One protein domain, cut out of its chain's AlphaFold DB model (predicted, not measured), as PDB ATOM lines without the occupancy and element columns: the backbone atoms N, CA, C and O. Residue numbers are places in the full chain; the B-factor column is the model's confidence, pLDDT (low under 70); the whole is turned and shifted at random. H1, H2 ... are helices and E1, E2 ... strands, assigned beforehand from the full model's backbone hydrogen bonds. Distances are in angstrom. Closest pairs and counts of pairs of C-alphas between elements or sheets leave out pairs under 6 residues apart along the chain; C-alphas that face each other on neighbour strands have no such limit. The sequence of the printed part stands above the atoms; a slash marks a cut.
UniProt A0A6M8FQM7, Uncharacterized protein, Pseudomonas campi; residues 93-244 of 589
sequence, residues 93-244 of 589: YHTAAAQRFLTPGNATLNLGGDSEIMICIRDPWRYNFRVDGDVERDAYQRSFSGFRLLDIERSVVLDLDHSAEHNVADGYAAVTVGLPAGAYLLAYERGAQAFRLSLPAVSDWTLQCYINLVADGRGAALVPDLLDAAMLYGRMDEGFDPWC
ATOM      1  N   TYR A  93     299.083 289.252 321.621       95.62
ATOM      2  CA  TYR A  93     300.144 289.797 320.774       95.62
ATOM      3  C   TYR A  93     301.547 289.639 321.384       95.62
ATOM      4  O   TYR A  93     302.508 289.449 320.642       95.62
ATOM      5  N   HIS A  94     301.692 289.640 322.717       96.62
ATOM      6  CA  HIS A  94     302.978 289.354 323.370       96.62
ATOM      7  C   HIS A  94     303.325 287.870 323.283       96.62
ATOM      8  O   HIS A  94     304.470 287.525 322.999       96.62
ATOM      9  N   THR A  95     302.338 286.992 323.467       97.25
ATOM     10  CA  THR A  95     302.510 285.550 323.258       97.25
ATOM     11  C   THR A  95     302.886 285.255 321.806       97.25
ATOM     12  O   THR A  95     303.856 284.542 321.561       97.25
ATOM     13  N   ALA A  96     302.179 285.850 320.840       97.31
ATOM     14  CA  ALA A  96     302.477 285.684 319.420       97.31
ATOM     15  C   ALA A  96     303.875 286.211 319.055       97.31
ATOM     16  O   ALA A  96     304.587 285.580 318.271       97.31
ATOM     17  N   ALA A  97     304.301 287.334 319.646       97.06
ATOM     18  CA  ALA A  97     305.660 287.842 319.484       97.06
ATOM     19  C   ALA A  97     306.695 286.838 320.017       97.06
ATOM     20  O   ALA A  97     307.591 286.453 319.268       97.06
ATOM     21  N   ALA A  98     306.540 286.345 321.251       97.38
ATOM     22  CA  ALA A  98     307.448 285.351 321.826       97.38
ATOM     23  C   ALA A  98     307.532 284.076 320.965       97.38
ATOM     24  O   ALA A  98     308.629 283.628 320.647       97.38
ATOM     25  N   GLN A  99     306.396 283.547 320.495       97.62
ATOM     26  CA  GLN A  99     306.351 282.391 319.585       97.62
ATOM     27  C   GLN A  99     307.109 282.626 318.278       97.62
ATOM     28  O   GLN A  99     307.824 281.746 317.799       97.62
ATOM     29  N   ARG A 100     306.979 283.820 317.701       97.69
ATOM     30  CA  ARG A 100     307.654 284.185 316.454       97.69
ATOM     31  C   ARG A 100     309.166 284.339 316.629       97.69
ATOM     32  O   ARG A 100     309.920 283.841 315.795       97.69
ATOM     33  N   PHE A 101     309.604 285.015 317.692       97.56
ATOM     34  CA  PHE A 101     311.027 285.221 317.989       97.56
ATOM     35  C   PHE A 101     311.733 283.944 318.448       97.56
ATOM     36  O   PHE A 101     312.941 283.824 318.276       97.56
ATOM     37  N   LEU A 102     310.984 282.982 318.982       97.31
ATOM     38  CA  LEU A 102     311.482 281.672 319.401       97.31
ATOM     39  C   LEU A 102     311.068 280.568 318.424       97.31
ATOM     40  O   LEU A 102     310.986 279.406 318.795       97.31
ATOM     41  N   THR A 103     310.756 280.911 317.172       97.25
ATOM     42  CA  THR A 103     310.555 279.890 316.140       97.25
ATOM     43  C   THR A 103     311.908 279.237 315.824       97.25
ATOM     44  O   THR A 103     312.846 279.968 315.496       97.25
ATOM     45  N   PRO A 104     312.031 277.897 315.874       96.19
ATOM     46  CA  PRO A 104     313.303 277.216 315.638       96.19
ATOM     47  C   PRO A 104     313.978 277.632 314.327       96.19
ATOM     48  O   PRO A 104     313.351 277.638 313.264       96.19
ATOM     49  N   GLY A 105     315.264 277.983 314.403       90.06
ATOM     50  CA  GLY A 105     316.060 278.424 313.253       90.06
ATOM     51  C   GLY A 105     315.727 279.825 312.725       90.06
ATOM     52  O   GLY A 105     316.211 280.191 311.655       90.06
ATOM     53  N   ASN A 106     314.919 280.606 313.449       91.06
ATOM     54  CA  ASN A 106     314.479 281.947 313.053       91.06
ATOM     55  C   ASN A 106     315.133 283.066 313.887       91.06
ATOM     56  O   ASN A 106     314.498 284.086 314.168       91.06
ATOM     57  N   ALA A 107     316.396 282.893 314.292       90.62
ATOM     58  CA  ALA A 107     317.153 283.974 314.912       90.62
ATOM     59  C   ALA A 107     317.131 285.215 314.001       90.62
ATOM     60  O   ALA A 107     317.469 285.145 312.818       90.62
ATOM     61  N   THR A 108     316.732 286.360 314.560       91.06
ATOM     62  CA  THR A 108     316.653 287.647 313.851       91.06
ATOM     63  C   THR A 108     318.012 288.045 313.281       91.06
ATOM     64  O   THR A 108     318.101 288.577 312.176       91.06
ATOM     65  N   LEU A 109     319.074 287.754 314.031       93.75
ATOM     66  CA  LEU A 109     320.458 287.940 313.625       93.75
ATOM     67  C   LEU A 109     321.254 286.686 313.974       93.75
ATOM     68  O   LEU A 109     321.160 286.197 315.092       93.75
ATOM     69  N   ASN A 110     322.073 286.178 313.056       95.06
ATOM     70  CA  ASN A 110     322.952 285.045 313.332       95.06
ATOM     71  C   ASN A 110     324.417 285.475 313.195       95.06
ATOM     72  O   ASN A 110     324.874 285.809 312.102       95.06
ATOM     73  N   LEU A 111     325.134 285.476 314.318       95.25
ATOM     74  CA  LEU A 111     326.545 285.841 314.448       95.25
ATOM     75  C   LEU A 111     327.479 284.618 314.445       95.25
ATOM     76  O   LEU A 111     328.668 284.753 314.723       95.25
ATOM     77  N   GLY A 112     326.966 283.437 314.083       86.75
ATOM     78  CA  GLY A 112     327.774 282.256 313.780       86.75
ATOM     79  C   GLY A 112     328.094 281.365 314.978       86.75
ATOM     80  O   GLY A 112     329.252 280.995 315.157       86.75
ATOM     81  N   GLY A 113     327.087 280.975 315.764       91.56
ATOM     82  CA  GLY A 113     327.274 280.016 316.853       91.56
ATOM     83  C   GLY A 113     326.125 279.036 317.056       91.56
ATOM     84  O   GLY A 113     325.220 278.933 316.232       91.56
ATOM     85  N   ASP A 114     326.232 278.288 318.146       96.44
ATOM     86  CA  ASP A 114     325.408 277.140 318.530       96.44
ATOM     87  C   ASP A 114     324.520 277.431 319.746       96.44
ATOM     88  O   ASP A 114     323.999 276.511 320.363       96.44
ATOM     89  N   SER A 115     324.360 278.702 320.105       98.00
ATOM     90  CA  SER A 115     323.477 279.160 321.173       98.00
ATOM     91  C   SER A 115     322.678 280.373 320.712       98.00
ATOM     92  O   SER A 115     323.040 281.041 319.738       98.00
ATOM     93  N   GLU A 116     321.597 280.686 321.418       98.38
ATOM     94  CA  GLU A 116     320.796 281.877 321.153       98.38
ATOM     95  C   GLU A 116     320.535 282.679 322.429       98.38
ATOM     96  O   GLU A 116     320.412 282.138 323.528       98.38
ATOM     97  N   ILE A 117     320.403 283.994 322.275       98.62
ATOM     98  CA  ILE A 117     319.862 284.879 323.303       98.62
ATOM     99  C   ILE A 117     318.658 285.601 322.707       98.62
ATOM    100  O   ILE A 117     318.767 286.286 321.688       98.62
ATOM    101  N   MET A 118     317.513 285.473 323.368       98.56
ATOM    102  CA  MET A 118     316.309 286.239 323.077       98.56
ATOM    103  C   MET A 118     316.123 287.298 324.159       98.56
ATOM    104  O   MET A 118     316.192 286.993 325.347       98.56
ATOM    105  N   ILE A 119     315.900 288.547 323.757       98.69
ATOM    106  CA  ILE A 119     315.606 289.659 324.665       98.69
ATOM    107  C   ILE A 119     314.255 290.237 324.263       98.69
ATOM    108  O   ILE A 119     314.057 290.590 323.101       98.69
ATOM    109  N   CYS A 120     313.340 290.349 325.221       98.56
ATOM    110  CA  CYS A 120     312.008 290.909 325.038       98.56
ATOM    111  C   CYS A 120     311.719 291.941 326.132       98.56
ATOM    112  O   CYS A 120     311.593 291.607 327.309       98.56
ATOM    113  N   ILE A 121     311.606 293.201 325.729       98.50
ATOM    114  CA  ILE A 121     311.206 294.321 326.579       98.50
ATOM    115  C   ILE A 121     309.741 294.604 326.268       98.50
ATOM    116  O   ILE A 121     309.400 294.847 325.110       98.50
ATOM    117  N   ARG A 122     308.854 294.575 327.264       97.56
ATOM    118  CA  ARG A 122     307.414 294.735 327.019       97.56
ATOM    119  C   ARG A 122     306.715 295.602 328.047       97.56
ATOM    120  O   ARG A 122     307.074 295.609 329.215       97.56
ATOM    121  N   ASP A 123     305.667 296.285 327.616       97.19
ATOM    122  CA  ASP A 123     304.709 296.975 328.472       97.19
ATOM    123  C   ASP A 123     303.444 296.110 328.628       97.19
ATOM    124  O   ASP A 123     302.569 296.119 327.753       97.19
ATOM    125  N   PRO A 124     303.303 295.346 329.727       94.38
ATOM    126  CA  PRO A 124     302.113 294.532 329.955       94.38
ATOM    127  C   PRO A 124     300.878 295.363 330.347       94.38
ATOM    128  O   PRO A 124     299.759 294.852 330.308       94.38
ATOM    129  N   TRP A 125     301.051 296.635 330.714       92.50
ATOM    130  CA  TRP A 125     299.994 297.505 331.240       92.50
ATOM    131  C   TRP A 125     299.277 298.314 330.168       92.50
ATOM    132  O   TRP A 125     298.271 298.976 330.456       92.50
ATOM    133  N   ARG A 126     299.771 298.223 328.932       88.25
ATOM    134  CA  ARG A 126     299.220 298.889 327.759       88.25
ATOM    135  C   ARG A 126     299.146 300.412 327.926       88.25
ATOM    136  O   ARG A 126     298.137 301.046 327.592       88.25
ATOM    137  N   TYR A 127     300.201 301.011 328.478       85.81
ATOM    138  CA  TYR A 127     300.356 302.463 328.551       85.81
ATOM    139  C   TYR A 127     300.285 303.106 327.169       85.81
ATOM    140  O   TYR A 127     299.752 304.206 327.061       85.81
ATOM    141  N   ASN A 128     300.695 302.408 326.108       85.38
ATOM    142  CA  ASN A 128     300.493 302.843 324.722       85.38
ATOM    143  C   ASN A 128     299.048 303.285 324.403       85.38
ATOM    144  O   ASN A 128     298.870 304.216 323.622       85.38
ATOM    145  N   PHE A 129     298.017 302.669 325.000       86.00
ATOM    146  CA  PHE A 129     296.613 303.061 324.784       86.00
ATOM    147  C   PHE A 129     296.146 304.227 325.666       86.00
ATOM    148  O   PHE A 129     295.022 304.696 325.505       86.00
ATOM    149  N   ARG A 130     296.967 304.661 326.624       86.75
ATOM    150  CA  ARG A 130     296.673 305.767 327.555       86.75
ATOM    151  C   ARG A 130     297.408 307.056 327.202       86.75
ATOM    152  O   ARG A 130     297.157 308.079 327.827       86.75
ATOM    153  N   VAL A 131     298.347 306.969 326.270       83.81
ATOM    154  CA  VAL A 131     299.226 308.053 325.856       83.81
ATOM    155  C   VAL A 131     298.533 308.895 324.787       83.81
ATOM    156  O   VAL A 131     298.234 308.395 323.699       83.81
ATOM    157  N   ASP A 132     298.322 310.176 325.090       85.00
ATOM    158  CA  ASP A 132     297.646 311.123 324.206       85.00
ATOM    159  C   ASP A 132     298.627 312.194 323.701       85.00
ATOM    160  O   ASP A 132     299.285 312.910 324.453       85.00
ATOM    161  N   GLY A 133     298.693 312.347 322.377       88.94
ATOM    162  CA  GLY A 133     299.555 313.330 321.718       88.94
ATOM    163  C   GLY A 133     300.981 312.846 321.429       88.94
ATOM    164  O   GLY A 133     301.465 311.840 321.945       88.94
ATOM    165  N   ASP A 134     301.657 313.581 320.546       88.69
ATOM    166  CA  ASP A 134     302.923 313.134 319.951       88.69
ATOM    167  C   ASP A 134     304.081 313.112 320.962       88.69
ATOM    168  O   ASP A 134     304.885 312.186 320.968       88.69
ATOM    169  N   VAL A 135     304.138 314.083 321.883       84.00
ATOM    170  CA  VAL A 135     305.226 314.190 322.877       84.00
ATOM    171  C   VAL A 135     305.242 313.004 323.841       84.00
ATOM    172  O   VAL A 135     306.306 312.467 324.154       84.00
ATOM    173  N   GLU A 136     304.069 312.596 324.325       87.88
ATOM    174  CA  GLU A 136     303.943 311.449 325.221       87.88
ATOM    175  C   GLU A 136     304.219 310.139 324.476       87.88
ATOM    176  O   GLU A 136     304.868 309.252 325.029       87.88
ATOM    177  N   ARG A 137     303.814 310.041 323.201       90.06
ATOM    178  CA  ARG A 137     304.107 308.881 322.348       90.06
ATOM    179  C   ARG A 137     305.601 308.717 322.104       90.06
ATOM    180  O   ARG A 137     306.115 307.610 322.240       90.06
ATOM    181  N   ASP A 138     306.303 309.812 321.827       92.38
ATOM    182  CA  ASP A 138     307.758 309.811 321.682       92.38
ATOM    183  C   ASP A 138     308.454 309.415 322.993       92.38
ATOM    184  O   ASP A 138     309.461 308.707 322.985       92.38
ATOM    185  N   ALA A 139     307.937 309.874 324.140       91.44
ATOM    186  CA  ALA A 139     308.455 309.486 325.450       91.44
ATOM    187  C   ALA A 139     308.239 307.995 325.730       91.44
ATOM    188  O   ALA A 139     309.175 307.321 326.156       91.44
ATOM    189  N   TYR A 140     307.050 307.478 325.426       94.25
ATOM    190  CA  TYR A 140     306.729 306.064 325.546       94.25
ATOM    191  C   TYR A 140     307.634 305.207 324.650       94.25
ATOM    192  O   TYR A 140     308.253 304.270 325.145       94.25
ATOM    193  N   GLN A 141     307.815 305.575 323.376       94.69
ATOM    194  CA  GLN A 141     308.697 304.859 322.446       94.69
ATOM    195  C   GLN A 141     310.149 304.794 322.942       94.69
ATOM    196  O   GLN A 141     310.776 303.740 322.854       94.69
ATOM    197  N   ARG A 142     310.677 305.879 323.525       94.81
ATOM    198  CA  ARG A 142     312.030 305.895 324.115       94.81
ATOM    199  C   ARG A 142     312.201 304.947 325.307       94.81
ATOM    200  O   ARG A 142     313.335 304.653 325.669       94.81
ATOM    201  N   SER A 143     311.115 304.456 325.907       95.81
ATOM    202  CA  SER A 143     311.173 303.493 327.020       95.81
ATOM    203  C   SER A 143     311.734 302.130 326.597       95.81
ATOM    204  O   SER A 143     312.203 301.377 327.444       95.81
ATOM    205  N   PHE A 144     311.713 301.823 325.295       96.88
ATOM    206  CA  PHE A 144     312.268 300.596 324.716       96.88
ATOM    207  C   PHE A 144     313.734 300.740 324.274       96.88
ATOM    208  O   PHE A 144     314.298 299.796 323.726       96.88
ATOM    209  N   SER A 145     314.342 301.912 324.480       96.69
ATOM    210  CA  SER A 145     315.694 302.226 324.013       96.69
ATOM    211  C   SER A 145     316.754 302.132 325.113       96.69
ATOM    212  O   SER A 145     316.436 302.077 326.302       96.69
ATOM    213  N   GLY A 146     318.028 302.171 324.718       96.38
ATOM    214  CA  GLY A 146     319.184 302.162 325.612       96.38
ATOM    215  C   GLY A 146     319.704 300.766 325.942       96.38
ATOM    216  O   GLY A 146     320.512 300.627 326.860       96.38
ATOM    217  N   PHE A 147     319.261 299.732 325.222       97.94
ATOM    218  CA  PHE A 147     319.689 298.358 325.469       97.94
ATOM    219  C   PHE A 147     320.782 297.907 324.503       97.94
ATOM    220  O   PHE A 147     320.675 298.070 323.289       97.94
ATOM    221  N   ARG A 148     321.824 297.266 325.035       98.00
ATOM    222  CA  ARG A 148     322.898 296.662 324.235       98.00
ATOM    223  C   ARG A 148     323.262 295.283 324.760       98.00
ATOM    224  O   ARG A 148     323.347 295.088 325.968       98.00
ATOM    225  N   LEU A 149     323.530 294.348 323.860       98.31
ATOM    226  CA  LEU A 149     324.195 293.095 324.200       98.31
ATOM    227  C   LEU A 149     325.700 293.298 324.050       98.31
ATOM    228  O   LEU A 149     326.168 293.741 322.997       98.31
ATOM    229  N   LEU A 150     326.446 292.975 325.097       97.88
ATOM    230  CA  LEU A 150     327.898 293.059 325.129       97.88
ATOM    231  C   LEU A 150     328.502 291.661 325.283       97.88
ATOM    232  O   LEU A 150     327.886 290.782 325.890       97.88
ATOM    233  N   ASP A 151     329.719 291.477 324.782       96.56
ATOM    234  CA  ASP A 151     330.567 290.356 325.193       96.56
ATOM    235  C   ASP A 151     331.134 290.596 326.609       96.56
ATOM    236  O   ASP A 151     330.898 291.637 327.242       96.56
ATOM    237  N   ILE A 152     331.882 289.625 327.134       93.62
ATOM    238  CA  ILE A 152     332.486 289.727 328.467       93.62
ATOM    239  C   ILE A 152     333.599 290.788 328.535       93.62
ATOM    240  O   ILE A 152     333.843 291.367 329.598       93.62
ATOM    241  N   GLU A 153     334.237 291.106 327.405       93.50
ATOM    242  CA  GLU A 153     335.193 292.204 327.240       93.50
ATOM    243  C   GLU A 153     334.533 293.591 327.124       93.50
ATOM    244  O   GLU A 153     335.242 294.602 327.107       93.50
ATOM    245  N   ARG A 154     333.194 293.656 327.140       93.69
ATOM    246  CA  ARG A 154     332.352 294.860 327.006       93.69
ATOM    247  C   ARG A 154     332.322 295.471 325.603       93.69
ATOM    248  O   ARG A 154     331.933 296.633 325.449       93.69
ATOM    249  N   SER A 155     332.698 294.721 324.576       95.69
ATOM    250  CA  SER A 155     332.465 295.113 323.188       95.69
ATOM    251  C   SER A 155     330.984 294.957 322.858       95.69
ATOM    252  O   SER A 155     330.344 293.983 323.253       95.69
ATOM    253  N   VAL A 156     330.424 295.915 322.119       97.06
ATOM    254  CA  VAL A 156     329.026 295.847 321.675       97.06
ATOM    255  C   VAL A 156     328.890 294.753 320.618       97.06
ATOM    256  O   VAL A 156     329.440 294.871 319.525       97.06
ATOM    257  N   VAL A 157     328.132 293.713 320.953       97.38
ATOM    258  CA  VAL A 157     327.747 292.623 320.046       97.38
ATOM    259  C   VAL A 157     326.488 293.011 319.274       97.38
ATOM    260  O   VAL A 157     326.397 292.778 318.071       97.38
ATOM    261  N   LEU A 158     325.525 293.633 319.964       97.56
ATOM    262  CA  LEU A 158     324.245 294.051 319.398       97.56
ATOM    263  C   LEU A 158     323.765 295.352 320.044       97.56
ATOM    264  O   LEU A 158     323.757 295.467 321.268       97.56
ATOM    265  N   ASP A 159     323.298 296.297 319.230       97.75
ATOM    266  CA  ASP A 159     322.556 297.469 319.701       97.75
ATOM    267  C   ASP A 159     321.060 297.265 319.417       97.75
ATOM    268  O   ASP A 159     320.639 297.187 318.253       97.75
ATOM    269  N   LEU A 160     320.256 297.120 320.476       97.75
ATOM    270  CA  LEU A 160     318.833 296.794 320.356       97.75
ATOM    271  C   LEU A 160     318.025 297.983 319.828       97.75
ATOM    272  O   LEU A 160     316.979 297.771 319.212       97.75
ATOM    273  N   ASP A 161     318.523 299.212 319.962       96.31
ATOM    274  CA  ASP A 161     317.856 300.403 319.425       96.31
ATOM    275  C   ASP A 161     317.787 300.362 317.890       96.31
ATOM    276  O   ASP A 161     316.917 300.980 317.276       96.31
ATOM    277  N   HIS A 162     318.691 299.604 317.263       96.25
ATOM    278  CA  HIS A 162     318.780 299.462 315.812       96.25
ATOM    279  C   HIS A 162     318.383 298.081 315.298       96.25
ATOM    280  O   HIS A 162     317.909 297.971 314.169       96.25
ATOM    281  N   SER A 163     318.621 297.032 316.086       96.88
ATOM    282  CA  SER A 163     318.474 295.647 315.625       96.88
ATOM    283  C   SER A 163     317.226 294.944 316.148       96.88
ATOM    284  O   SER A 163     316.831 293.933 315.567       96.88
ATOM    285  N   ALA A 164     316.607 295.441 317.222       97.50
ATOM    286  CA  ALA A 164     315.351 294.877 317.696       97.50
ATOM    287  C   ALA A 164     314.179 295.337 316.827       97.50
ATOM    288  O   ALA A 164     314.179 296.430 316.258       97.50
ATOM    289  N   GLU A 165     313.145 294.508 316.750       97.62
ATOM    290  CA  GLU A 165     311.859 294.966 316.250       97.62
ATOM    291  C   GLU A 165     311.174 295.779 317.340       97.62
ATOM    292  O   GLU A 165     310.925 295.259 318.424       97.62
ATOM    293  N   HIS A 166     310.833 297.029 317.036       97.31
ATOM    294  CA  HIS A 166     310.080 297.906 317.930       97.31
ATOM    295  C   HIS A 166     308.623 297.963 317.477       97.31
ATOM    296  O   HIS A 166     308.282 298.690 316.542       97.31
ATOM    297  N   ASN A 167     307.751 297.217 318.150       96.94
ATOM    298  CA  ASN A 167     306.311 297.280 317.932       96.94
ATOM    299  C   ASN A 167     305.658 298.069 319.072       96.94
ATOM    300  O   ASN A 167     305.094 297.526 320.021       96.94
ATOM    301  N   VAL A 168     305.739 299.395 318.959       94.69
ATOM    302  CA  VAL A 168     305.188 300.349 319.935       94.69
ATOM    303  C   VAL A 168     303.664 300.208 320.064       94.69
ATOM    304  O   VAL A 168     303.116 300.419 321.146       94.69
ATOM    305  N   ALA A 169     302.979 299.821 318.981       93.88
ATOM    306  CA  ALA A 169     301.528 299.636 318.956       93.88
ATOM    307  C   ALA A 169     301.073 298.452 319.820       93.88
ATOM    308  O   ALA A 169     300.048 298.562 320.483       93.88
ATOM    309  N   ASP A 170     301.862 297.384 319.872       95.88
ATOM    310  CA  ASP A 170     301.638 296.227 320.747       95.88
ATOM    311  C   ASP A 170     302.481 296.305 322.039       95.88
ATOM    312  O   ASP A 170     302.486 295.386 322.860       95.88
ATOM    313  N   GLY A 171     303.211 297.404 322.239       96.44
ATOM    314  CA  GLY A 171     303.999 297.681 323.434       96.44
ATOM    315  C   GLY A 171     305.120 296.681 323.699       96.44
ATOM    316  O   GLY A 171     305.253 296.209 324.828       96.44
ATOM    317  N   TYR A 172     305.918 296.334 322.689       97.94
ATOM    318  CA  TYR A 172     307.128 295.539 322.896       97.94
ATOM    319  C   TYR A 172     308.287 295.939 321.980       97.94
ATOM    320  O   TYR A 172     308.088 296.481 320.890       97.94
ATOM    321  N   ALA A 173     309.496 295.598 322.416       98.25
ATOM    322  CA  ALA A 173     310.685 295.505 321.588       98.25
ATOM    323  C   ALA A 173     311.362 294.151 321.818       98.25
ATOM    324  O   ALA A 173     311.562 293.751 322.966       98.25
ATOM    325  N   ALA A 174     311.690 293.428 320.749       98.38
ATOM    326  CA  ALA A 174     312.263 292.092 320.880       98.38
ATOM    327  C   ALA A 174     313.266 291.745 319.777       98.38
ATOM    328  O   ALA A 174     313.193 292.248 318.653       98.38
ATOM    329  N   VAL A 175     314.211 290.873 320.123       98.38
ATOM    330  CA  VAL A 175     315.212 290.326 319.207       98.38
ATOM    331  C   VAL A 175     315.649 288.942 319.668       98.38
ATOM    332  O   VAL A 175     315.780 288.705 320.869       98.38
ATOM    333  N   THR A 176     315.932 288.055 318.714       98.50
ATOM    334  CA  THR A 176     316.664 286.807 318.968       98.50
ATOM    335  C   THR A 176     317.959 286.841 318.179       98.50
ATOM    336  O   THR A 176     317.946 287.069 316.969       98.50
ATOM    337  N   VAL A 177     319.083 286.622 318.849       98.25
ATOM    338  CA  VAL A 177     320.405 286.588 318.226       98.25
ATOM    339  C   VAL A 177     321.045 285.223 318.449       98.25
ATOM    340  O   VAL A 177     321.066 284.727 319.570       98.25
ATOM    341  N   GLY A 178     321.545 284.611 317.377       98.19
ATOM    342  CA  GLY A 178     322.373 283.407 317.420       98.19
ATOM    343  C   GLY A 178     323.844 283.781 317.566       98.19
ATOM    344  O   GLY A 178     324.329 284.655 316.848       98.19
ATOM    345  N   LEU A 179     324.554 283.148 318.492       98.06
ATOM    346  CA  LEU A 179     325.931 283.476 318.878       98.06
ATOM    347  C   LEU A 179     326.654 282.249 319.464       98.06
ATOM    348  O   LEU A 179     326.004 281.262 319.816       98.06
ATOM    349  N   PRO A 180     327.997 282.252 319.536       98.06
ATOM    350  CA  PRO A 180     328.735 281.180 320.203       98.06
ATOM    351  C   PRO A 180     328.386 281.092 321.690       98.06
ATOM    352  O   PRO A 180     328.186 282.122 322.331       98.06
ATOM    353  N   ALA A 181     328.367 279.887 322.260       97.94
ATOM    354  CA  ALA A 181     328.256 279.741 323.710       97.94
ATOM    355  C   ALA A 181     329.370 280.522 324.438       97.94
ATOM    356  O   ALA A 181     330.532 280.527 324.015       97.94
ATOM    357  N   GLY A 182     329.036 281.191 325.543       97.25
ATOM    358  CA  GLY A 182     329.956 282.111 326.209       97.25
ATOM    359  C   GLY A 182     329.289 283.019 327.236       97.25
ATOM    360  O   GLY A 182     328.112 282.874 327.548       97.25
ATOM    361  N   ALA A 183     330.049 283.962 327.790       97.31
ATOM    362  CA  ALA A 183     329.533 284.940 328.741       97.31
ATOM    363  C   ALA A 183     329.183 286.251 328.027       97.31
ATOM    364  O   ALA A 183     330.043 286.864 327.396       97.31
ATOM    365  N   TYR A 184     327.934 286.690 328.173       98.12
ATOM    366  CA  TYR A 184     327.434 287.942 327.611       98.12
ATOM    367  C   TYR A 184     326.794 288.796 328.693       98.12
ATOM    368  O   TYR A 184     326.455 288.309 329.772       98.12
ATOM    369  N   LEU A 185     326.631 290.083 328.400       97.81
ATOM    370  CA  LEU A 185     326.026 291.052 329.302       97.81
ATOM    371  C   LEU A 185     324.909 291.806 328.589       97.81
ATOM    372  O   LEU A 185     325.123 292.345 327.504       97.81
ATOM    373  N   LEU A 186     323.747 291.930 329.225       98.12
ATOM    374  CA  LEU A 186     322.762 292.930 328.826       98.12
ATOM    375  C   LEU A 186     323.062 294.242 329.537       98.12
ATOM    376  O   LEU A 186     323.065 294.321 330.765       98.12
ATOM    377  N   ALA A 187     323.304 295.273 328.746       97.38
ATOM    378  CA  ALA A 187     323.497 296.640 329.176       97.38
ATOM    379  C   ALA A 187     322.201 297.432 329.000       97.38
ATOM    380  O   ALA A 187     321.658 297.453 327.901       97.38
ATOM    381  N   TYR A 188     321.746 298.121 330.049       97.00
ATOM    382  CA  TYR A 188     320.750 299.189 329.942       97.00
ATOM    383  C   TYR A 188     321.403 300.517 330.326       97.00
ATOM    384  O   TYR A 188     321.847 300.696 331.463       97.00
ATOM    385  N   GLU A 189     321.528 301.423 329.363       95.19
ATOM    386  CA  GLU A 189     322.254 302.681 329.499       95.19
ATOM    387  C   GLU A 189     321.302 303.869 329.556       95.19
ATOM    388  O   GLU A 189     320.454 304.059 328.684       95.19
ATOM    389  N   ARG A 190     321.482 304.711 330.576       86.44
ATOM    390  CA  ARG A 190     320.752 305.968 330.715       86.44
ATOM    391  C   ARG A 190     321.691 307.044 331.244       86.44
ATOM    392  O   ARG A 190     322.168 306.983 332.376       86.44
ATOM    393  N   GLY A 191     321.994 308.015 330.387       88.31
ATOM    394  CA  GLY A 191     322.954 309.069 330.701       88.31
ATOM    395  C   GLY A 191     324.352 308.502 330.966       88.31
ATOM    396  O   GLY A 191     324.932 307.835 330.115       88.31
ATOM    397  N   ALA A 192     324.906 308.787 332.147       88.31
ATOM    398  CA  ALA A 192     326.243 308.340 332.550       88.31
ATOM    399  C   ALA A 192     326.251 306.998 333.309       88.31
ATOM    400  O   ALA A 192     327.319 306.550 333.735       88.31
ATOM    401  N   GLN A 193     325.087 306.379 333.512       90.19
ATOM    402  CA  GLN A 193     324.942 305.133 334.256       90.19
ATOM    403  C   GLN A 193     324.519 303.992 333.344       90.19
ATOM    404  O   GLN A 193     323.787 304.164 332.367       90.19
ATOM    405  N   ALA A 194     325.002 302.809 333.697       93.38
ATOM    406  CA  ALA A 194     324.862 301.622 332.894       93.38
ATOM    407  C   ALA A 194     324.551 300.443 333.824       93.38
ATOM    408  O   ALA A 194     325.398 300.016 334.606       93.38
ATOM    409  N   PHE A 195     323.329 299.925 333.752       94.69
ATOM    410  CA  PHE A 195     322.971 298.675 334.414       94.69
ATOM    411  C   PHE A 195     323.480 297.505 333.588       94.69
ATOM    412  O   PHE A 195     323.496 297.567 332.355       94.69
ATOM    413  N   ARG A 196     323.910 296.447 334.267       95.94
ATOM    414  CA  ARG A 196     324.430 295.229 333.650       95.94
ATOM    415  C   ARG A 196     323.728 294.017 334.238       95.94
ATOM    416  O   ARG A 196     323.572 293.953 335.455       95.94
ATOM    417  N   LEU A 197     323.325 293.082 333.386       96.56
ATOM    418  CA  LEU A 197     322.808 291.765 333.760       96.56
ATOM    419  C   LEU A 197     323.645 290.690 333.066       96.56
ATOM    420  O   LEU A 197     323.953 290.833 331.883       96.56
ATOM    421  N   SER A 198     324.000 289.621 333.783       97.19
ATOM    422  CA  SER A 198     324.721 288.488 333.191       97.19
ATOM    423  C   SER A 198     323.789 287.619 332.349       97.19
ATOM    424  O   SER A 198     322.719 287.234 332.817       97.19
ATOM    425  N   LEU A 199     324.215 287.293 331.128       98.12
ATOM    426  CA  LEU A 199     323.522 286.429 330.176       98.12
ATOM    427  C   LEU A 199     324.473 285.322 329.670       98.12
ATOM    428  O   LEU A 199     324.998 285.422 328.560       98.12
ATOM    429  N   PRO A 200     324.761 284.277 330.467       98.06
ATOM    430  CA  PRO A 200     325.540 283.137 329.991       98.06
ATOM    431  C   PRO A 200     324.794 282.408 328.860       98.06
ATOM    432  O   PRO A 200     323.673 281.949 329.035       98.06
ATOM    433  N   ALA A 201     325.411 282.303 327.688       98.38
ATOM    434  CA  ALA A 201     324.895 281.546 326.556       98.38
ATOM    435  C   ALA A 201     325.445 280.115 326.585       98.38
ATOM    436  O   ALA A 201     326.640 279.903 326.817       98.38
ATOM    437  N   VAL A 202     324.577 279.133 326.340       98.25
ATOM    438  CA  VAL A 202     324.897 277.700 326.421       98.25
ATOM    439  C   VAL A 202     324.552 277.036 325.094       98.25
ATOM    440  O   VAL A 202     323.475 277.278 324.556       98.25
ATOM    441  N   SER A 203     325.451 276.193 324.583       97.62
ATOM    442  CA  SER A 203     325.245 275.421 323.352       97.62
ATOM    443  C   SER A 203     323.928 274.641 323.377       97.62
ATOM    444  O   SER A 203     323.599 274.022 324.386       97.62
ATOM    445  N   ASP A 204     323.202 274.643 322.261       97.44
ATOM    446  CA  ASP A 204     321.885 274.022 322.057       97.44
ATOM    447  C   ASP A 204     320.733 274.632 322.886       97.44
ATOM    448  O   ASP A 204     319.631 274.065 322.948       97.44
ATOM    449  N   TRP A 205     320.957 275.793 323.512       98.31
ATOM    450  CA  TRP A 205     319.945 276.517 324.278       98.31
ATOM    451  C   TRP A 205     319.763 277.956 323.799       98.31
ATOM    452  O   TRP A 205     320.708 278.657 323.435       98.31
ATOM    453  N   THR A 206     318.520 278.414 323.903       98.31
ATOM    454  CA  THR A 206     318.137 279.818 323.830       98.31
ATOM    455  C   THR A 206     317.935 280.347 325.250       98.31
ATOM    456  O   THR A 206     316.987 279.943 325.932       98.31
ATOM    457  N   LEU A 207     318.793 281.264 325.704       98.62
ATOM    458  CA  LEU A 207     318.539 282.044 326.917       98.62
ATOM    459  C   LEU A 207     317.533 283.150 326.584       98.62
ATOM    460  O   LEU A 207     317.830 284.065 325.822       98.62
ATOM    461  N   GLN A 208     316.338 283.078 327.155       98.38
ATOM    462  CA  GLN A 208     315.268 284.046 326.937       98.38
ATOM    463  C   GLN A 208     315.204 284.995 328.130       98.38
ATOM    464  O   GLN A 208     315.030 284.541 329.260       98.38
ATOM    465  N   CYS A 209     315.331 286.296 327.888       98.56
ATOM    466  CA  CYS A 209     315.288 287.357 328.883       98.56
ATOM    467  C   CYS A 209     314.081 288.264 328.621       98.56
ATOM    468  O   CYS A 209     314.006 288.942 327.598       98.56
ATOM    469  N   TYR A 210     313.144 288.283 329.563       98.62
ATOM    470  CA  TYR A 210     311.938 289.096 329.522       98.62
ATOM    471  C   TYR A 210     312.015 290.200 330.573       98.62
ATOM    472  O   TYR A 210     312.279 289.933 331.748       98.62
ATOM    473  N   ILE A 211     311.764 291.439 330.160       98.38
ATOM    474  CA  ILE A 211     311.826 292.629 331.010       98.38
ATOM    475  C   ILE A 211     310.527 293.407 330.838       98.38
ATOM    476  O   ILE A 211     310.180 293.823 329.730       98.38
ATOM    477  N   ASN A 212     309.811 293.628 331.938       97.75
ATOM    478  CA  ASN A 212     308.646 294.502 331.928       97.75
ATOM    479  C   ASN A 212     309.074 295.967 332.019       97.75
ATOM    480  O   ASN A 212     310.012 296.319 332.731       97.75
ATOM    481  N   LEU A 213     308.339 296.831 331.332       97.06
ATOM    482  CA  LEU A 213     308.355 298.265 331.546       97.06
ATOM    483  C   LEU A 213     307.332 298.626 332.626       97.06
ATOM    484  O   LEU A 213     306.187 298.172 332.601       97.06
ATOM    485  N   VAL A 214     307.747 299.468 333.566       94.56
ATOM    486  CA  VAL A 214     306.918 299.969 334.665       94.56
ATOM    487  C   VAL A 214     306.933 301.491 334.678       94.56
ATOM    488  O   VAL A 214     307.893 302.127 334.241       94.56
ATOM    489  N   ALA A 215     305.859 302.102 335.173       90.94
ATOM    490  CA  ALA A 215     305.809 303.552 335.298       90.94
ATOM    491  C   ALA A 215     306.818 304.033 336.348       90.94
ATOM    492  O   ALA A 215     306.839 303.538 337.475       90.94
ATOM    493  N   ASP A 216     307.609 305.048 336.002       83.88
ATOM    494  CA  ASP A 216     308.535 305.703 336.936       83.88
ATOM    495  C   ASP A 216     307.843 306.751 337.834       83.88
ATOM    496  O   ASP A 216     308.482 307.395 338.668       83.88
ATOM    497  N   GLY A 217     306.526 306.920 337.665       81.62
ATOM    498  CA  GLY A 217     305.705 307.915 338.353       81.62
ATOM    499  C   GLY A 217     305.827 309.333 337.782       81.62
ATOM    500  O   GLY A 217     305.230 310.259 338.332       81.62
ATOM    501  N   ARG A 218     306.583 309.535 336.695       75.69
ATOM    502  CA  ARG A 218     306.904 310.844 336.111       75.69
ATOM    503  C   ARG A 218     306.599 310.875 334.610       75.69
ATOM    504  O   ARG A 218     307.481 310.943 333.759       75.69
ATOM    505  N   GLY A 219     305.311 310.966 334.295       80.75
ATOM    506  CA  GLY A 219     304.825 311.162 332.927       80.75
ATOM    507  C   GLY A 219     304.649 309.852 332.159       80.75
ATOM    508  O   GLY A 219     304.341 308.822 332.750       80.75
ATOM    509  N   ALA A 220     304.785 309.924 330.835       82.38
ATOM    510  CA  ALA A 220     304.528 308.807 329.920       82.38
ATOM    511  C   ALA A 220     305.741 307.885 329.686       82.38
ATOM    512  O   ALA A 220     305.604 306.848 329.040       82.38
ATOM    513  N   ALA A 221     306.929 308.265 330.167       87.75
ATOM    514  CA  ALA A 221     308.116 307.427 330.056       87.75
ATOM    515  C   ALA A 221     308.024 306.266 331.053       87.75
ATOM    516  O   ALA A 221     307.718 306.458 332.229       87.75
ATOM    517  N   LEU A 222     308.306 305.062 330.575       94.00
ATOM    518  CA  LEU A 222     308.431 303.883 331.417       94.00
ATOM    519  C   LEU A 222     309.909 303.562 331.633       94.00
ATOM    520  O   LEU A 222     310.786 303.979 330.871       94.00
ATOM    521  N   VAL A 223     310.184 302.807 332.686       94.69
ATOM    522  CA  VAL A 223     311.516 302.293 333.001       94.69
ATOM    523  C   VAL A 223     311.494 300.775 333.039       94.69
ATOM    524  O   VAL A 223     310.491 300.198 333.458       94.69
ATOM    525  N   PRO A 224     312.574 300.107 332.618       96.12
ATOM    526  CA  PRO A 224     312.650 298.664 332.726       96.12
ATOM    527  C   PRO A 224     312.774 298.223 334.180       96.12
ATOM    528  O   PRO A 224     313.626 298.713 334.925       96.12
ATOM    529  N   ASP A 225     311.955 297.251 334.565       95.25
ATOM    530  CA  ASP A 225     312.087 296.553 335.834       95.25
ATOM    531  C   ASP A 225     313.084 295.400 335.693       95.25
ATOM    532  O   ASP A 225     312.744 294.252 335.408       95.25
ATOM    533  N   LEU A 226     314.362 295.740 335.852       93.38
ATOM    534  CA  LEU A 226     315.459 294.777 335.784       93.38
ATOM    535  C   LEU A 226     315.522 293.865 337.020       93.38
ATOM    536  O   LEU A 226     316.153 292.810 336.962       93.38
ATOM    537  N   LEU A 227     314.895 294.258 338.136       90.62
ATOM    538  CA  LEU A 227     314.892 293.472 339.372       90.62
ATOM    539  C   LEU A 227     313.876 292.330 339.296       90.62
ATOM    540  O   LEU A 227     314.180 291.225 339.747       90.62
ATOM    541  N   ASP A 228     312.718 292.595 338.686       93.00
ATOM    542  CA  ASP A 228     311.684 291.599 338.397       93.00
ATOM    543  C   ASP A 228     311.786 291.018 336.981       93.00
ATOM    544  O   ASP A 228     310.828 290.418 336.507       93.00
ATOM    545  N   ALA A 229     312.926 291.143 336.292       96.69
ATOM    546  CA  ALA A 229     313.136 290.448 335.020       96.69
ATOM    547  C   ALA A 229     312.851 288.936 335.160       96.69
ATOM    548  O   ALA A 229     312.781 288.389 336.265       96.69
ATOM    549  N   ALA A 230     312.679 288.239 334.042       97.75
ATOM    550  CA  ALA A 230     312.570 286.786 334.017       97.75
ATOM    551  C   ALA A 230     313.513 286.213 332.964       97.75
ATOM    552  O   ALA A 230     313.548 286.677 331.826       97.75
ATOM    553  N   MET A 231     314.284 285.202 333.353       98.06
ATOM    554  CA  MET A 231     315.214 284.493 332.482       98.06
ATOM    555  C   MET A 231     314.932 282.996 332.507       98.06
ATOM    556  O   MET A 231     314.732 282.425 333.582       98.06
ATOM    557  N   LEU A 232     314.935 282.370 331.330       96.75
ATOM    558  CA  LEU A 232     314.750 280.929 331.157       96.75
ATOM    559  C   LEU A 232     315.603 280.376 330.018       96.75
ATOM    560  O   LEU A 232     315.896 281.081 329.060       96.75
ATOM    561  N   TYR A 233     315.961 279.099 330.111       98.12
ATOM    562  CA  TYR A 233     316.592 278.370 329.016       98.12
ATOM    563  C   TYR A 233     315.544 277.504 328.321       98.12
ATOM    564  O   TYR A 233     314.937 276.642 328.960       98.12
ATOM    565  N   GLY A 234     315.336 277.744 327.028       97.12
ATOM    566  CA  GLY A 234     314.557 276.880 326.139       97.12
ATOM    567  C   GLY A 234     315.481 276.173 325.157       97.12
ATOM    568  O   GLY A 234     316.548 276.696 324.840       97.12
ATOM    569  N   ARG A 235     315.118 274.980 324.689       96.94
ATOM    570  CA  ARG A 235     315.882 274.324 323.623       96.94
ATOM    571  C   ARG A 235     315.705 275.094 322.314       96.94
ATOM    572  O   ARG A 235     314.600 275.528 322.023       96.94
ATOM    573  N   MET A 236     316.764 275.232 321.519       96.12
ATOM    574  CA  MET A 236     316.708 275.973 320.244       96.12
ATOM    575  C   MET A 236     315.795 275.321 319.192       96.12
ATOM    576  O   MET A 236     315.316 275.982 318.271       96.12
ATOM    577  N   ASP A 237     315.576 274.009 319.297       96.12
ATOM    578  CA  ASP A 237     314.658 273.251 318.445       96.12
ATOM    579  C   ASP A 237     313.224 273.202 318.999       96.12
ATOM    580  O   ASP A 237     312.314 272.723 318.317       96.12
ATOM    581  N   GLU A 238     312.998 273.749 320.195       94.69
ATOM    582  CA  GLU A 238     311.685 273.889 320.811       94.69
ATOM    583  C   GLU A 238     311.201 275.341 320.677       94.69
ATOM    584  O   GLU A 238     311.900 276.300 320.993       94.69
ATOM    585  N   GLY A 239     309.970 275.521 320.196       95.12
ATOM    586  CA  GLY A 239     309.338 276.839 320.175       95.12
ATOM    587  C   GLY A 239     308.891 277.308 321.564       95.12
ATOM    588  O   GLY A 239     308.936 276.566 322.544       95.12
ATOM    589  N   PHE A 240     308.368 278.533 321.649       97.00
ATOM    590  CA  PHE A 240     307.701 278.999 322.869       97.00
ATOM    591  C   PHE A 240     306.297 278.398 323.012       97.00
ATOM    592  O   PHE A 240     305.429 278.610 322.161       97.00
ATOM    593  N   ASP A 241     306.053 277.710 324.127       96.62
ATOM    594  CA  ASP A 241     304.724 277.243 324.525       96.62
ATOM    595  C   ASP A 241     304.257 277.970 325.802       96.62
ATOM    596  O   ASP A 241     304.780 277.696 326.886       96.62
ATOM    597  N   PRO A 242     303.259 278.875 325.717       95.31
ATOM    598  CA  PRO A 242     302.757 279.611 326.877       95.31
ATOM    599  C   PRO A 242     302.029 278.724 327.898       95.31
ATOM    600  O   PRO A 242     301.783 279.188 329.010       95.31
ATOM    601  N   TRP A 243     301.670 277.489 327.537       94.12
ATOM    602  CA  TRP A 243     300.988 276.523 328.405       94.12
ATOM    603  C   TRP A 243     301.941 275.493 329.018       94.12
ATOM    604  O   TRP A 243     301.489 274.571 329.697       94.12
ATOM    605  N   CYS A 244     303.250 275.635 328.796       91.50
ATOM    606  CA  CYS A 244     304.233 274.702 329.324       91.50
ATOM    607  C   CYS A 244     304.251 274.732 330.862       91.50
ATOM    608  O   CYS A 244     304.603 275.742 331.480       91.50
TER     609      CYS A 244
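What this domain is: This is residues 93 to 244 of the 589 residues of an uncharacterized protein of Pseudomonas campi (UniProt A0A6M8FQM7). Two twisted sheets lie partly face to face as a sandwich: a larger, branched sheet of E1, E4, E5, E8, E9 and E10, and a smaller one of E3, E2, E6 and E7. H1 covers E1 and E5 on the face of the larger sheet turned away from the smaller, and H2 lies beside the larger sheet's strands, near E9. The 152 printed residues hold, in order, H1 E1 H2 E2 E3 H3 E4 E5 E6 E7 E8 E9 E10, a mixed class of helices and strands. The larger sheet is mixed; the smaller, ordered E3 E2 E6 E7, is antiparallel. The whole is compact, with a radius of gyration of the C-alphas of 15.2 A and spans of 45 by 37 by 25 A.

Where its parts are: H1, residues 93 to 101, begins at C-alpha 93 (300.144, 289.797, 320.774) and measures 12.1 A. E1 is residues 115 to 122, 23.1 A, and H2 residues 134 to 142, 12.4 A. E2, residues 147 to 151, measures 13.5 A; E3, 156 to 159, 7.0 A; H3, 160 to 163, 4.9 A; and E4, 165 to 167, 6.2 A. E5, 172 to 179, measures 22.7 A; E6, 182 to 190, 26.0 A; E7, 193 to 201, 24.8 A. E8, 205 to 215, is the longest strand, 32.4 A. E9 is residues 222 to 224, and E10, 230 to 235, ends at C-alpha 235 (315.882, 274.324, 323.623).

How they stand to each other: H1 is on the larger sheet at a height of 9.0 A; the C-alphas of Phe 101 and Thr 176 of E5, 5.9 A apart, are the closest of those two elements. E5 and E8 lie on opposite sides of E1: E5 is antiparallel, with N 117 and O 177 at 2.9 A, and E8 parallel, with N 118 and O 207 at 2.8 A. E8 has E9 and E10 on its other side, both antiparallel, with N 214 and O 223, and N 208 and O 232, each at 2.8 A. E4 and E5 form a hairpin, with N 167 and O 172 at 2.9 A. H2 is over none of the strands, on the same face as H1. In the smaller sheet, E2 and E3 form a hairpin, with N 149 and O 158 at 2.8 A; E2 and E6 have N 150 and O 185 at 2.8 A; E6 and E7 form a hairpin, with N 186 and O 197 at 2.9 A. H3 only grazes both sheets. In H1 and H2 every O i to N i+4 pair is within hydrogen-bond range; H3 is too short for one.

The domain as a whole: The C-alphas of Gly 133 and Ser 203, 45.8 A apart, are the farthest apart. The links H1 to E1 and E1 to H2 are long. The printed part has no cut, its mean pLDDT is 94.7, and no printed residue is under 70.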